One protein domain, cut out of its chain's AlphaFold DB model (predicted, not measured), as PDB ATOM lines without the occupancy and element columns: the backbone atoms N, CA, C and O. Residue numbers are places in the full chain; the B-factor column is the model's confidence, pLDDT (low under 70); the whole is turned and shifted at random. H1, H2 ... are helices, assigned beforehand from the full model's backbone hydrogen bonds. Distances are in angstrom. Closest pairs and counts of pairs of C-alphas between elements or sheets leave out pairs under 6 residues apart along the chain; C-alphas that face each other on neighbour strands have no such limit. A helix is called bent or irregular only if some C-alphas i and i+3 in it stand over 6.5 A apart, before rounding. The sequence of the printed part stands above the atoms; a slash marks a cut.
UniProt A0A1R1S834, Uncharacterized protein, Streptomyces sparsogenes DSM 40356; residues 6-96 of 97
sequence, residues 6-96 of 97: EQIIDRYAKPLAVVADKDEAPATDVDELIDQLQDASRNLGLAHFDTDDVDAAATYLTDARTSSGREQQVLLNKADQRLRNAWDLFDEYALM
ATOM      1  N   GLU A   6      55.241 -41.610  17.521       96.88
ATOM      2  CA  GLU A   6      55.468 -41.076  18.867       96.88
ATOM      3  C   GLU A   6      54.386 -40.068  19.263       96.88
ATOM      4  O   GLU A   6      53.941 -40.061  20.402       96.88
ATOM      5  N   GLN A   7      53.912 -39.246  18.319       97.44
ATOM      6  CA  GLN A   7      52.826 -38.294  18.576       97.44
ATOM      7  C   GLN A   7      51.472 -38.971  18.793       97.44
ATOM      8  O   GLN A   7      50.636 -38.436  19.520       97.44
ATOM      9  N   ILE A   8      51.228 -40.104  18.132       97.69
ATOM     10  CA  ILE A   8      50.022 -40.904  18.357       97.69
ATOM     11  C   ILE A   8      50.106 -41.538  19.749       97.69
ATOM     12  O   ILE A   8      49.180 -41.381  20.537       97.69
ATOM     13  N   ILE A   9      51.228 -42.176  20.087       98.00
ATOM     14  CA  ILE A   9      51.433 -42.791  21.406       98.00
ATOM     15  C   ILE A   9      51.270 -41.745  22.517       98.00
ATOM     16  O   ILE A   9      50.427 -41.918  23.391       98.00
ATOM     17  N   ASP A  10      51.989 -40.621  22.438       97.56
ATOM     18  CA  ASP A  10      51.941 -39.546  23.440       97.56
ATOM     19  C   ASP A  10      50.517 -39.014  23.669       97.56
ATOM     20  O   ASP A  10      50.130 -38.705  24.796       97.56
ATOM     21  N   ARG A  11      49.701 -38.951  22.609       96.75
ATOM     22  CA  ARG A  11      48.332 -38.438  22.710       96.75
ATOM     23  C   ARG A  11      47.332 -39.473  23.220       96.75
ATOM     24  O   ARG A  11      46.463 -39.107  24.007       96.75
ATOM     25  N   TYR A  12      47.404 -40.716  22.748       97.31
ATOM     26  CA  TYR A  12      46.321 -41.689  22.939       97.31
ATOM     27  C   TYR A  12      46.654 -42.809  23.925       97.31
ATOM     28  O   TYR A  12      45.723 -43.378  24.479       97.31
ATOM     29  N   ALA A  13      47.925 -43.119  24.202       97.31
ATOM     30  CA  ALA A  13      48.282 -44.305  24.988       97.31
ATOM     31  C   ALA A  13      47.643 -44.326  26.382       97.31
ATOM     32  O   ALA A  13      47.157 -45.358  26.826       97.31
ATOM     33  N   LYS A  14      47.603 -43.181  27.073       96.19
ATOM     34  CA  LYS A  14      47.027 -43.102  28.420       96.19
ATOM     35  C   LYS A  14      45.505 -43.306  28.455       96.19
ATOM     36  O   LYS A  14      45.077 -44.188  29.189       96.19
ATOM     37  N   PRO A  15      44.675 -42.531  27.730       95.12
ATOM     38  CA  PRO A  15      43.229 -42.765  27.738       95.12
ATOM     39  C   PRO A  15      42.874 -44.147  27.187       95.12
ATOM     40  O   PRO A  15      41.978 -44.799  27.706       95.12
ATOM     41  N   LEU A  16      43.617 -44.637  26.193       96.00
ATOM     42  CA  LEU A  16      43.390 -45.966  25.643       96.00
ATOM     43  C   LEU A  16      43.675 -47.081  26.657       96.00
ATOM     44  O   LEU A  16      42.947 -48.067  26.699       96.00
ATOM     45  N   ALA A  17      44.698 -46.910  27.494       96.81
ATOM     46  CA  ALA A  17      45.013 -47.852  28.558       96.81
ATOM     47  C   ALA A  17      43.865 -47.999  29.566       96.81
ATOM     48  O   ALA A  17      43.636 -49.113  30.021       96.81
ATOM     49  N   VAL A  18      43.104 -46.933  29.839       95.31
ATOM     50  CA  VAL A  18      41.882 -47.000  30.663       95.31
ATOM     51  C   VAL A  18      40.862 -47.926  30.021       95.31
ATOM     52  O   VAL A  18      40.405 -48.890  30.625       95.31
ATOM     53  N   VAL A  19      40.550 -47.679  28.751       96.88
ATOM     54  CA  VAL A  19      39.541 -48.454  28.020       96.88
ATOM     55  C   VAL A  19      39.969 -49.915  27.839       96.88
ATOM     56  O   VAL A  19      39.134 -50.816  27.799       96.88
ATOM     57  N   ALA A  20      41.275 -50.166  27.757       97.06
ATOM     58  CA  ALA A  20      41.864 -51.495  27.640       97.06
ATOM     59  C   ALA A  20      42.047 -52.233  28.986       97.06
ATOM     60  O   ALA A  20      42.670 -53.295  28.984       97.06
ATOM     61  N   ASP A  21      41.563 -51.691  30.115       95.25
ATOM     62  CA  ASP A  21      41.789 -52.211  31.479       95.25
ATOM     63  C   ASP A  21      43.286 -52.393  31.829       95.25
ATOM     64  O   ASP A  21      43.704 -53.360  32.474       95.25
ATOM     65  N   LYS A  22      44.127 -51.464  31.366       93.94
ATOM     66  CA  LYS A  22      45.595 -51.454  31.500       93.94
ATOM     67  C   LYS A  22      46.131 -50.112  32.010       93.94
ATOM     68  O   LYS A  22      47.260 -49.751  31.692       93.94
ATOM     69  N   ASP A  23      45.360 -49.384  32.814       87.00
ATOM     70  CA  ASP A  23      45.677 -48.036  33.326       87.00
ATOM     71  C   ASP A  23      47.116 -47.826  33.819       87.00
ATOM     72  O   ASP A  23      47.715 -46.767  33.620       87.00
ATOM     73  N   GLU A  24      47.683 -48.837  34.475       89.44
ATOM     74  CA  GLU A  24      49.027 -48.782  35.055       89.44
ATOM     75  C   GLU A  24      50.153 -48.990  34.025       89.44
ATOM     76  O   GLU A  24      51.326 -48.790  34.345       89.44
ATOM     77  N   ALA A  25      49.815 -49.367  32.791       95.06
ATOM     78  CA  ALA A  25      50.753 -49.660  31.713       95.06
ATOM     79  C   ALA A  25      50.308 -49.051  30.365       95.06
ATOM     80  O   ALA A  25      49.989 -49.798  29.438       95.06
ATOM     81  N   PRO A  26      50.300 -47.711  30.203       96.56
ATOM     82  CA  PRO A  26      50.113 -47.083  28.896       96.56
ATOM     83  C   PRO A  26      51.141 -47.571  27.877       96.56
ATOM     84  O   PRO A  26      52.311 -47.733  28.218       96.56
ATOM     85  N   ALA A  27      50.708 -47.759  26.630       97.44
ATOM     86  CA  ALA A  27      51.600 -48.156  25.548       97.44
ATOM     87  C   ALA A  27      52.773 -47.177  25.384       97.44
ATOM     88  O   ALA A  27      52.602 -45.957  25.411       97.44
ATOM     89  N   THR A  28      53.968 -47.722  25.185       97.31
ATOM     90  CA  THR A  28      55.214 -46.973  24.974       97.31
ATOM     91  C   THR A  28      55.780 -47.151  23.569       97.31
ATOM     92  O   THR A  28      56.609 -46.349  23.131       97.31
ATOM     93  N   ASP A  29      55.283 -48.144  22.834       97.62
ATOM     94  CA  ASP A  29      55.563 -48.359  21.423       97.62
ATOM     95  C   ASP A  29      54.283 -48.651  20.614       97.62
ATOM     96  O   ASP A  29      53.163 -48.664  21.130       97.62
ATOM     97  N   VAL A  30      54.444 -48.799  19.294       97.25
ATOM     98  CA  VAL A  30      53.317 -48.988  18.371       97.25
ATOM     99  C   VAL A  30      52.676 -50.367  18.496       97.25
ATOM    100  O   VAL A  30      51.481 -50.488  18.240       97.25
ATOM    101  N   ASP A  31      53.440 -51.390  18.879       97.75
ATOM    102  CA  ASP A  31      52.928 -52.752  19.012       97.75
ATOM    103  C   ASP A  31      52.045 -52.841  20.258       97.75
ATOM    104  O   ASP A  31      50.897 -53.275  20.169       97.75
ATOM    105  N   GLU A  32      52.519 -52.296  21.380       98.06
ATOM    106  CA  GLU A  32      51.733 -52.158  22.606       98.06
ATOM    107  C   GLU A  32      50.453 -51.342  22.375       98.06
ATOM    108  O   GLU A  32      49.392 -51.687  22.898       98.06
ATOM    109  N   LEU A  33      50.524 -50.274  21.573       98.12
ATOM    110  CA  LEU A  33      49.357 -49.445  21.274       98.12
ATOM    111  C   LEU A  33      48.320 -50.201  20.429       98.12
ATOM    112  O   LEU A  33      47.124 -50.080  20.684       98.12
ATOM    113  N   ILE A  34      48.757 -50.981  19.436       98.44
ATOM    114  CA  ILE A  34      47.864 -51.824  18.624       98.44
ATOM    115  C   ILE A  34      47.177 -52.872  19.506       98.44
ATOM    116  O   ILE A  34      45.962 -53.048  19.393       98.44
ATOM    117  N   ASP A  35      47.918 -53.521  20.403       98.06
ATOM    118  CA  ASP A  35      47.360 -54.505  21.335       98.06
ATOM    119  C   ASP A  35      46.320 -53.863  22.266       98.06
ATOM    120  O   ASP A  35      45.230 -54.401  22.467       98.06
ATOM    121  N   GLN A  36      46.611 -52.671  22.795       98.19
ATOM    122  CA  GLN A  36      45.646 -51.919  23.597       98.19
ATOM    123  C   GLN A  36      44.408 -51.509  22.797       98.19
ATOM    124  O   GLN A  36      43.317 -51.519  23.355       98.19
ATOM    125  N   LEU A  37      44.526 -51.198  21.502       98.25
ATOM    126  CA  LEU A  37      43.363 -50.864  20.669       98.25
ATOM    127  C   LEU A  37      42.429 -52.061  20.488       98.25
ATOM    128  O   LEU A  37      41.212 -51.892  20.501       98.25
ATOM    129  N   GLN A  38      42.983 -53.264  20.352       98.00
ATOM    130  CA  GLN A  38      42.194 -54.494  20.251       98.00
ATOM    131  C   GLN A  38      41.456 -54.797  21.560       98.00
ATOM    132  O   GLN A  38      40.271 -55.139  21.544       98.00
ATOM    133  N   ASP A  39      42.139 -54.637  22.694       98.00
ATOM    134  CA  ASP A  39      41.529 -54.809  24.013       98.00
ATOM    135  C   ASP A  39      40.455 -53.743  24.279       98.00
ATOM    136  O   ASP A  39      39.348 -54.086  24.700       98.00
ATOM    137  N   ALA A  40      40.743 -52.478  23.956       97.50
ATOM    138  CA  ALA A  40      39.802 -51.369  24.066       97.50
ATOM    139  C   ALA A  40      38.563 -51.591  23.189       97.50
ATOM    140  O   ALA A  40      37.445 -51.447  23.673       97.50
ATOM    141  N   SER A  41      38.734 -52.001  21.928       98.06
ATOM    142  CA  SER A  41      37.621 -52.331  21.027       98.06
ATOM    143  C   SER A  41      36.714 -53.411  21.621       98.06
ATOM    144  O   SER A  41      35.501 -53.228  21.733       98.06
ATOM    145  N   ARG A  42      37.294 -54.511  22.118       97.88
ATOM    146  CA  ARG A  42      36.521 -55.564  22.792       97.88
ATOM    147  C   ARG A  42      35.733 -55.012  23.985       97.88
ATOM    148  O   ARG A  42      34.553 -55.329  24.125       97.88
ATOM    149  N   ASN A  43      36.373 -54.221  24.840       97.44
ATOM    150  CA  ASN A  43      35.766 -53.685  26.058       97.44
ATOM    151  C   ASN A  43      34.631 -52.696  25.752       97.44
ATOM    152  O   ASN A  43      33.548 -52.795  26.331       97.44
ATOM    153  N   LEU A  44      34.838 -51.813  24.776       96.75
ATOM    154  CA  LEU A  44      33.820 -50.907  24.245       96.75
ATOM    155  C   LEU A  44      32.631 -51.678  23.658       96.75
ATOM    156  O   LEU A  44      31.482 -51.382  23.983       96.75
ATOM    157  N   GLY A  45      32.895 -52.715  22.859       96.81
ATOM    158  CA  GLY A  45      31.853 -53.563  22.281       96.81
ATOM    159  C   GLY A  45      31.024 -54.298  23.341       96.81
ATOM    160  O   GLY A  45      29.802 -54.400  23.212       96.81
ATOM    161  N   LEU A  46      31.655 -54.760  24.427       96.75
ATOM    162  CA  LEU A  46      30.954 -55.348  25.579       96.75
ATOM    163  C   LEU A  46      30.076 -54.326  26.315       96.75
ATOM    164  O   LEU A  46      29.021 -54.693  26.827       96.75
ATOM    165  N   ALA A  47      30.487 -53.060  26.333       95.75
ATOM    166  CA  ALA A  47      29.708 -51.942  26.858       95.75
ATOM    167  C   ALA A  47      28.696 -51.363  25.845       95.75
ATOM    168  O   ALA A  47      28.030 -50.376  26.146       95.75
ATOM    169  N   HIS A  48      28.516 -52.007  24.684       95.12
ATOM    170  CA  HIS A  48      27.585 -51.616  23.617       95.12
ATOM    171  C   HIS A  48      27.897 -50.279  22.927       95.12
ATOM    172  O   HIS A  48      26.998 -49.656  22.354       95.12
ATOM    173  N   PHE A  49      29.161 -49.866  22.933       95.62
ATOM    174  CA  PHE A  49      29.635 -48.745  22.132       95.62
ATOM    175  C   PHE A  49      29.990 -49.164  20.701       95.62
ATOM    176  O   PHE A  49      30.275 -50.330  20.426       95.62
ATOM    177  N   ASP A  50      29.983 -48.190  19.790       95.69
ATOM    178  CA  ASP A  50      30.510 -48.370  18.437       95.69
ATOM    179  C   ASP A  50      32.046 -48.429  18.472       95.69
ATOM    180  O   ASP A  50      32.695 -47.636  19.152       95.69
ATOM    181  N   THR A  51      32.625 -49.383  17.748       97.25
ATOM    182  CA  THR A  51      34.063 -49.706  17.776       97.25
ATOM    183  C   THR A  51      34.751 -49.455  16.440       97.25
ATOM    184  O   THR A  51      35.978 -49.535  16.366       97.25
ATOM    185  N   ASP A  52      34.000 -49.070  15.402       97.81
ATOM    186  CA  ASP A  52      34.487 -48.957  14.024       97.81
ATOM    187  C   ASP A  52      35.728 -48.057  13.896       97.81
ATOM    188  O   ASP A  52      36.679 -48.383  13.178       97.81
ATOM    189  N   ASP A  53      35.750 -46.916  14.592       98.31
ATOM    190  CA  ASP A  53      36.900 -46.008  14.562       98.31
ATOM    191  C   ASP A  53      38.122 -46.600  15.292       98.31
ATOM    192  O   ASP A  53      39.250 -46.449  14.818       98.31
ATOM    193  N   VAL A  54      37.917 -47.329  16.392       98.06
ATOM    194  CA  VAL A  54      38.995 -47.984  17.156       98.06
ATOM    195  C   VAL A  54      39.614 -49.123  16.341       98.06
ATOM    196  O   VAL A  54      40.837 -49.177  16.173       98.06
ATOM    197  N   ASP A  55      38.781 -49.966  15.733       98.44
ATOM    198  CA  ASP A  55      39.207 -51.071  14.867       98.44
ATOM    199  C   ASP A  55      39.931 -50.572  13.609       98.44
ATOM    200  O   ASP A  55      40.975 -51.103  13.200       98.44
ATOM    201  N   ALA A  56      39.413 -49.503  12.997       98.44
ATOM    202  CA  ALA A  56      40.050 -48.880  11.846       98.44
ATOM    203  C   ALA A  56      41.412 -48.275  12.214       98.44
ATOM    204  O   ALA A  56      42.362 -48.394  11.434       98.44
ATOM    205  N   ALA A  57      41.536 -47.645  13.386       98.50
ATOM    206  CA  ALA A  57      42.810 -47.121  13.866       98.50
ATOM    207  C   ALA A  57      43.848 -48.238  14.050       98.50
ATOM    208  O   ALA A  57      44.967 -48.109  13.546       98.50
ATOM    209  N   ALA A  58      43.467 -49.350  14.691       98.38
ATOM    210  CA  ALA A  58      44.339 -50.511  14.887       98.38
ATOM    211  C   ALA A  58      44.827 -51.088  13.551       98.38
ATOM    212  O   ALA A  58      46.016 -51.374  13.379       98.38
ATOM    213  N   THR A  59      43.922 -51.186  12.574       98.56
ATOM    214  CA  THR A  59      44.241 -51.644  11.216       98.56
ATOM    215  C   THR A  59      45.255 -50.715  10.546       98.56
ATOM    216  O   THR A  59      46.292 -51.171  10.069       98.56
ATOM    217  N   TYR A  60      45.018 -49.398  10.561       98.56
ATOM    218  CA  TYR A  60      45.940 -48.450   9.934       98.56
ATOM    219  C   TYR A  60      47.314 -48.409  10.604       98.56
ATOM    220  O   TYR A  60      48.310 -48.262   9.899       98.56
ATOM    221  N   LEU A  61      47.391 -48.546  11.929       98.44
ATOM    222  CA  LEU A  61      48.670 -48.633  12.638       98.44
ATOM    223  C   LEU A  61      49.414 -49.931  12.307       98.44
ATOM    224  O   LEU A  61      50.623 -49.893  12.072       98.44
ATOM    225  N   THR A  62      48.693 -51.050  12.205       98.38
ATOM    226  CA  THR A  62      49.256 -52.346  11.791       98.38
ATOM    227  C   THR A  62      49.879 -52.261  10.401       98.38
ATOM    228  O   THR A  62      51.019 -52.693  10.207       98.38
ATOM    229  N   ASP A  63      49.170 -51.652   9.448       98.25
ATOM    230  CA  ASP A  63      49.681 -51.442   8.094       98.25
ATOM    231  C   ASP A  63      50.875 -50.474   8.113       98.25
ATOM    232  O   ASP A  63      51.945 -50.790   7.584       98.25
ATOM    233  N   ALA A  64      50.745 -49.334   8.807       97.50
ATOM    234  CA  ALA A  64      51.777 -48.298   8.889       97.50
ATOM    235  C   ALA A  64      53.107 -48.819   9.445       97.50
ATOM    236  O   ALA A  64      54.166 -48.368   9.003       97.50
ATOM    237  N   ARG A  65      53.062 -49.769  10.388       95.81
ATOM    238  CA  ARG A  65      54.241 -50.437  10.960       95.81
ATOM    239  C   ARG A  65      55.089 -51.145   9.900       95.81
ATOM    240  O   ARG A  65      56.305 -51.217  10.040       95.81
ATOM    241  N   THR A  66      54.462 -51.668   8.846       96.12
ATOM    242  CA  THR A  66      55.148 -52.411   7.773       96.12
ATOM    243  C   THR A  66      55.388 -51.582   6.509       96.12
ATOM    244  O   THR A  66      56.159 -51.985   5.638       96.12
ATOM    245  N   SER A  67      54.758 -50.410   6.406       96.94
ATOM    246  CA  SER A  67      54.935 -49.468   5.299       96.94
ATOM    247  C   SER A  67      56.108 -48.508   5.523       96.94
ATOM    248  O   SER A  67      56.692 -48.420   6.599       96.94
ATOM    249  N   SER A  68      56.444 -47.720   4.496       96.06
ATOM    250  CA  SER A  68      57.458 -46.662   4.607       96.06
ATOM    251  C   SER A  68      57.122 -45.426   3.767       96.06
ATOM    252  O   SER A  68      56.252 -45.444   2.890       96.06
ATOM    253  N   GLY A  69      57.805 -44.313   4.049       95.94
ATOM    254  CA  GLY A  69      57.708 -43.083   3.269       95.94
ATOM    255  C   GLY A  69      56.290 -42.501   3.227       95.94
ATOM    256  O   GLY A  69      55.634 -42.322   4.251       95.94
ATOM    257  N   ARG A  70      55.812 -42.169   2.021       96.50
ATOM    258  CA  ARG A  70      54.512 -41.501   1.838       96.50
ATOM    259  C   ARG A  70      53.328 -42.372   2.256       96.50
ATOM    260  O   ARG A  70      52.339 -41.833   2.741       96.50
ATOM    261  N   GLU A  71      53.409 -43.680   2.039       97.44
ATOM    262  CA  GLU A  71      52.331 -44.610   2.380       97.44
ATOM    263  C   GLU A  71      52.139 -44.690   3.893       97.44
ATOM    264  O   GLU A  71      51.042 -44.420   4.383       97.44
ATOM    265  N   GLN A  72      53.233 -44.927   4.627       97.50
ATOM    266  CA  GLN A  72      53.232 -44.903   6.089       97.50
ATOM    267  C   GLN A  72      52.641 -43.591   6.609       97.50
ATOM    268  O   GLN A  72      51.763 -43.604   7.465       97.50
ATOM    269  N   GLN A  73      53.035 -42.453   6.029       97.75
ATOM    270  CA  GLN A  73      52.502 -41.163   6.454       97.75
ATOM    271  C   GLN A  73      50.983 -41.037   6.271       97.75
ATOM    272  O   GLN A  73      50.304 -40.445   7.111       97.75
ATOM    273  N   VAL A  74      50.436 -41.555   5.169       97.69
ATOM    274  CA  VAL A  74      48.987 -41.545   4.926       97.69
ATOM    275  C   VAL A  74      48.268 -42.415   5.952       97.69
ATOM    276  O   VAL A  74      47.230 -41.998   6.464       97.69
ATOM    277  N   LEU A  75      48.815 -43.587   6.269       98.50
ATOM    278  CA  LEU A  75      48.238 -44.507   7.246       98.50
ATOM    279  C   LEU A  75      48.265 -43.917   8.662       98.50
ATOM    280  O   LEU A  75      47.230 -43.910   9.321       98.50
ATOM    281  N   LEU A  76      49.377 -43.303   9.082       98.38
ATOM    282  CA  LEU A  76      49.470 -42.610  10.377       98.38
ATOM    283  C   LEU A  76      48.472 -41.450  10.488       98.38
ATOM    284  O   LEU A  76      47.820 -41.288  11.516       98.38
ATOM    285  N   ASN A  77      48.292 -40.668   9.421       98.12
ATOM    286  CA  ASN A  77      47.295 -39.595   9.415       98.12
ATOM    287  C   ASN A  77      45.862 -40.141   9.532       98.12
ATOM    288  O   ASN A  77      45.028 -39.536  10.202       98.12
ATOM    289  N   LYS A  78      45.567 -41.271   8.876       98.25
ATOM    290  CA  LYS A  78      44.258 -41.925   8.983       98.25
ATOM    291  C   LYS A  78      44.035 -42.500  10.379       98.25
ATOM    292  O   LYS A  78      42.954 -42.309  10.920       98.25
ATOM    293  N   ALA A  79      45.042 -43.146  10.967       98.31
ATOM    294  CA  ALA A  79      44.986 -43.637  12.341       98.31
ATOM    295  C   ALA A  79      44.703 -42.496  13.331       98.31
ATOM    296  O   ALA A  79      43.753 -42.586  14.100       98.31
ATOM    297  N   ASP A  80      45.443 -41.382  13.248       98.31
ATOM    298  CA  ASP A  80      45.201 -40.201  14.092       98.31
ATOM    299  C   ASP A  80      43.782 -39.659  13.926       98.31
ATOM    300  O   ASP A  80      43.135 -39.324  14.910       98.31
ATOM    301  N   GLN A  81      43.267 -39.594  12.697       97.94
ATOM    302  CA  GLN A  81      41.903 -39.132  12.458       97.94
ATOM    303  C   GLN A  81      40.859 -40.040  13.124       97.94
ATOM    304  O   GLN A  81      39.923 -39.533  13.737       97.94
ATOM    305  N   ARG A  82      41.025 -41.361  13.022       98.31
ATOM    306  CA  ARG A  82      40.126 -42.338  13.647       98.31
ATOM    307  C   ARG A  82      40.157 -42.244  15.173       98.31
ATOM    308  O   ARG A  82      39.110 -42.157  15.799       98.31
ATOM    309  N   LEU A  83      41.348 -42.130  15.760       97.88
ATOM    310  CA  LEU A  83      41.508 -41.976  17.210       97.88
ATOM    311  C   LEU A  83      40.940 -40.654  17.741       97.88
ATOM    312  O   LEU A  83      40.423 -40.618  18.850       97.88
ATOM    313  N   ARG A  84      40.982 -39.569  16.954       97.00
ATOM    314  CA  ARG A  84      40.290 -38.317  17.311       97.00
ATOM    315  C   ARG A  84      38.778 -38.473  17.327       97.00
ATOM    316  O   ARG A  84      38.139 -37.896  18.193       97.00
ATOM    317  N   ASN A  85      38.213 -39.204  16.366       96.25
ATOM    318  CA  ASN A  85      36.771 -39.440  16.328       96.25
ATOM    319  C   ASN A  85      36.315 -40.287  17.524       96.25
ATOM    320  O   ASN A  85      35.277 -40.003  18.107       96.25
ATOM    321  N   ALA A  86      37.120 -41.278  17.914       95.12
ATOM    322  CA  ALA A  86      36.871 -42.125  19.079       95.12
ATOM    323  C   ALA A  86      37.243 -41.462  20.422       95.12
ATOM    324  O   ALA A  86      37.105 -42.089  21.466       95.12
ATOM    325  N   TRP A  87      37.726 -40.215  20.430       93.31
ATOM    326  CA  TRP A  87      38.232 -39.592  21.655       93.31
ATOM    327  C   TRP A  87      37.142 -39.414  22.714       93.31
ATOM    328  O   TRP A  87      37.321 -39.828  23.857       93.31
ATOM    329  N   ASP A  88      35.995 -38.862  22.316       92.69
ATOM    330  CA  ASP A  88      34.860 -38.650  23.223       92.69
ATOM    331  C   ASP A  88      34.340 -39.985  23.781       92.69
ATOM    332  O   ASP A  88      33.889 -40.056  24.922       92.69
ATOM    333  N   LEU A  89      34.470 -41.062  22.998       92.75
ATOM    334  CA  LEU A  89      34.088 -42.406  23.409       92.75
ATOM    335  C   LEU A  89      34.990 -42.951  24.528       92.75
ATOM    336  O   LEU A  89      34.501 -43.618  25.439       92.75
ATOM    337  N   PHE A  90      36.296 -42.675  24.481       93.06
ATOM    338  CA  PHE A  90      37.216 -43.087  25.546       93.06
ATOM    339  C   PHE A  90      36.875 -42.400  26.868       93.06
ATOM    340  O   PHE A  90      36.852 -43.056  27.910       93.06
ATOM    341  N   ASP A  91      36.559 -41.104  26.815       91.44
ATOM    342  CA  ASP A  91      36.129 -40.342  27.985       91.44
ATOM    343  C   ASP A  91      34.782 -40.862  28.523       91.44
ATOM    344  O   ASP A  91      34.617 -40.999  29.734       91.44
ATOM    345  N   GLU A  92      33.831 -41.202  27.647       92.44
ATOM    346  CA  GLU A  92      32.536 -41.761  28.052       92.44
ATOM    347  C   GLU A  92      32.681 -43.127  28.738       92.44
ATOM    348  O   GLU A  92      32.110 -43.336  29.809       92.44
ATOM    349  N   TYR A  93      33.493 -44.030  28.179       93.12
ATOM    350  CA  TYR A  93      33.773 -45.326  28.798       93.12
ATOM    351  C   TYR A  93      34.442 -45.167  30.169       93.12
ATOM    352  O   TYR A  93      34.037 -45.814  31.133       93.12
ATOM    353  N   ALA A  94      35.418 -44.260  30.287       90.31
ATOM    354  CA  ALA A  94      36.130 -43.998  31.538       90.31
ATOM    355  C   ALA A  94      35.223 -43.479  32.672       90.31
ATOM    356  O   ALA A  94      35.574 -43.597  33.840       90.31
ATOM    357  N   LEU A  95      34.054 -42.909  32.357       91.38
ATOM    358  CA  LEU A  95      33.060 -42.497  33.357       91.38
ATOM    359  C   LEU A  95      32.189 -43.657  33.866       91.38
ATOM    360  O   LEU A  95      31.449 -43.477  34.837       91.38
ATOM    361  N   MET A  96      32.230 -44.816  33.206       89.62
ATOM    362  CA  MET A  96      31.455 -46.004  33.573       89.62
ATOM    363  C   MET A  96      32.215 -46.976  34.482       89.62
ATOM    364  O   MET A  96      31.563 -47.799  35.132       89.62
TER     365      MET A  96
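Overview. This is residues 6 to 96 of the 97 residues of an uncharacterized protein of Streptomyces sparsogenes DSM 40356 (UniProt A0A1R1S834). Four helices, H1 to H4, make an elongated bundle, set round in a ring in chain order, with its loosest side between H1 and H4. The short helix H5 follows H4 at one end of the bundle and packs on the last part of H1. The printed part has 91 residues, with five named helices in the order H1, H2, H3, H4, H5 and no named strand; its class is all helix. The whole is compact, with a radius of gyration of the C-alphas of 12.2 A, and spans 40 by 25 by 17 A.

Arrangement. The bundle, a group of helices packed together, begins with H1, residues 6 to 19, and H2, residues 30 to 46. They touch, with Val 19 and Ala 40 the closest C-alphas at 4.9 A, and run the same way at a shallow tilt of 33 degrees, only just short of steep. H2 touches H3, residues 52 to 66, in a helical hairpin; the closest C-alphas are those of Ile 34 and Ala 58, 5.3 A apart, and the tilt is a shallow 18 degrees, opposite ways. H3 and H4, residues 69 to 85, form a second helical hairpin and touch, with the C-alphas of Ala 57 and Ala 79 the closest at 4.4 A and a shallow tilt of 21 degrees, opposite ways. H1 and H4 are close but not clearly touching, their closest C-alphas, those of Ile 8 and Asp 80, being 6.5 A apart. H1 is apart from H3, and H2 is apart from H4. H5, residues 87 to 94, meets H4 only through their link. It touches residues 15 to 19 of H1, with the C-alphas of Val 19 and Phe 90 the closest at 6.4 A. H3 and H5 are near each other. Every O i to N i+4 pair is within hydrogen-bond range in H2, H4 and H5; in H1 it is 8 of 10 and in H3 10 of 11.

Along the chain. H1 begins at C-alpha 6 (55.468, -41.076, 18.867) and is 19.8 A long; it is irregular, with C-alphas 11 and 14 at 7.5 A. H2, residues 30 to 46, is 24.3 A long. H3, residues 52 to 66, begins at C-alpha 52 (34.487, -48.957, 14.024) and is 21.9 A long. H4, residues 69 to 85, is 24.9 A long. H5, residues 87 to 94, is 11.0 A long and ends at C-alpha 94 (36.130, -43.998, 31.538).

Size, cuts and confidence. The two C-alphas farthest apart are those of Gly 69 and Met 96, at 40.2 A. The printed part has no cut. The links H2 to H3, H3 to H4 and H4 to H5 are tight, H1 to H2 is short with 10 residues, and no link is long. The mean pLDDT of the printed part is 96.5, and no printed residue is under 70.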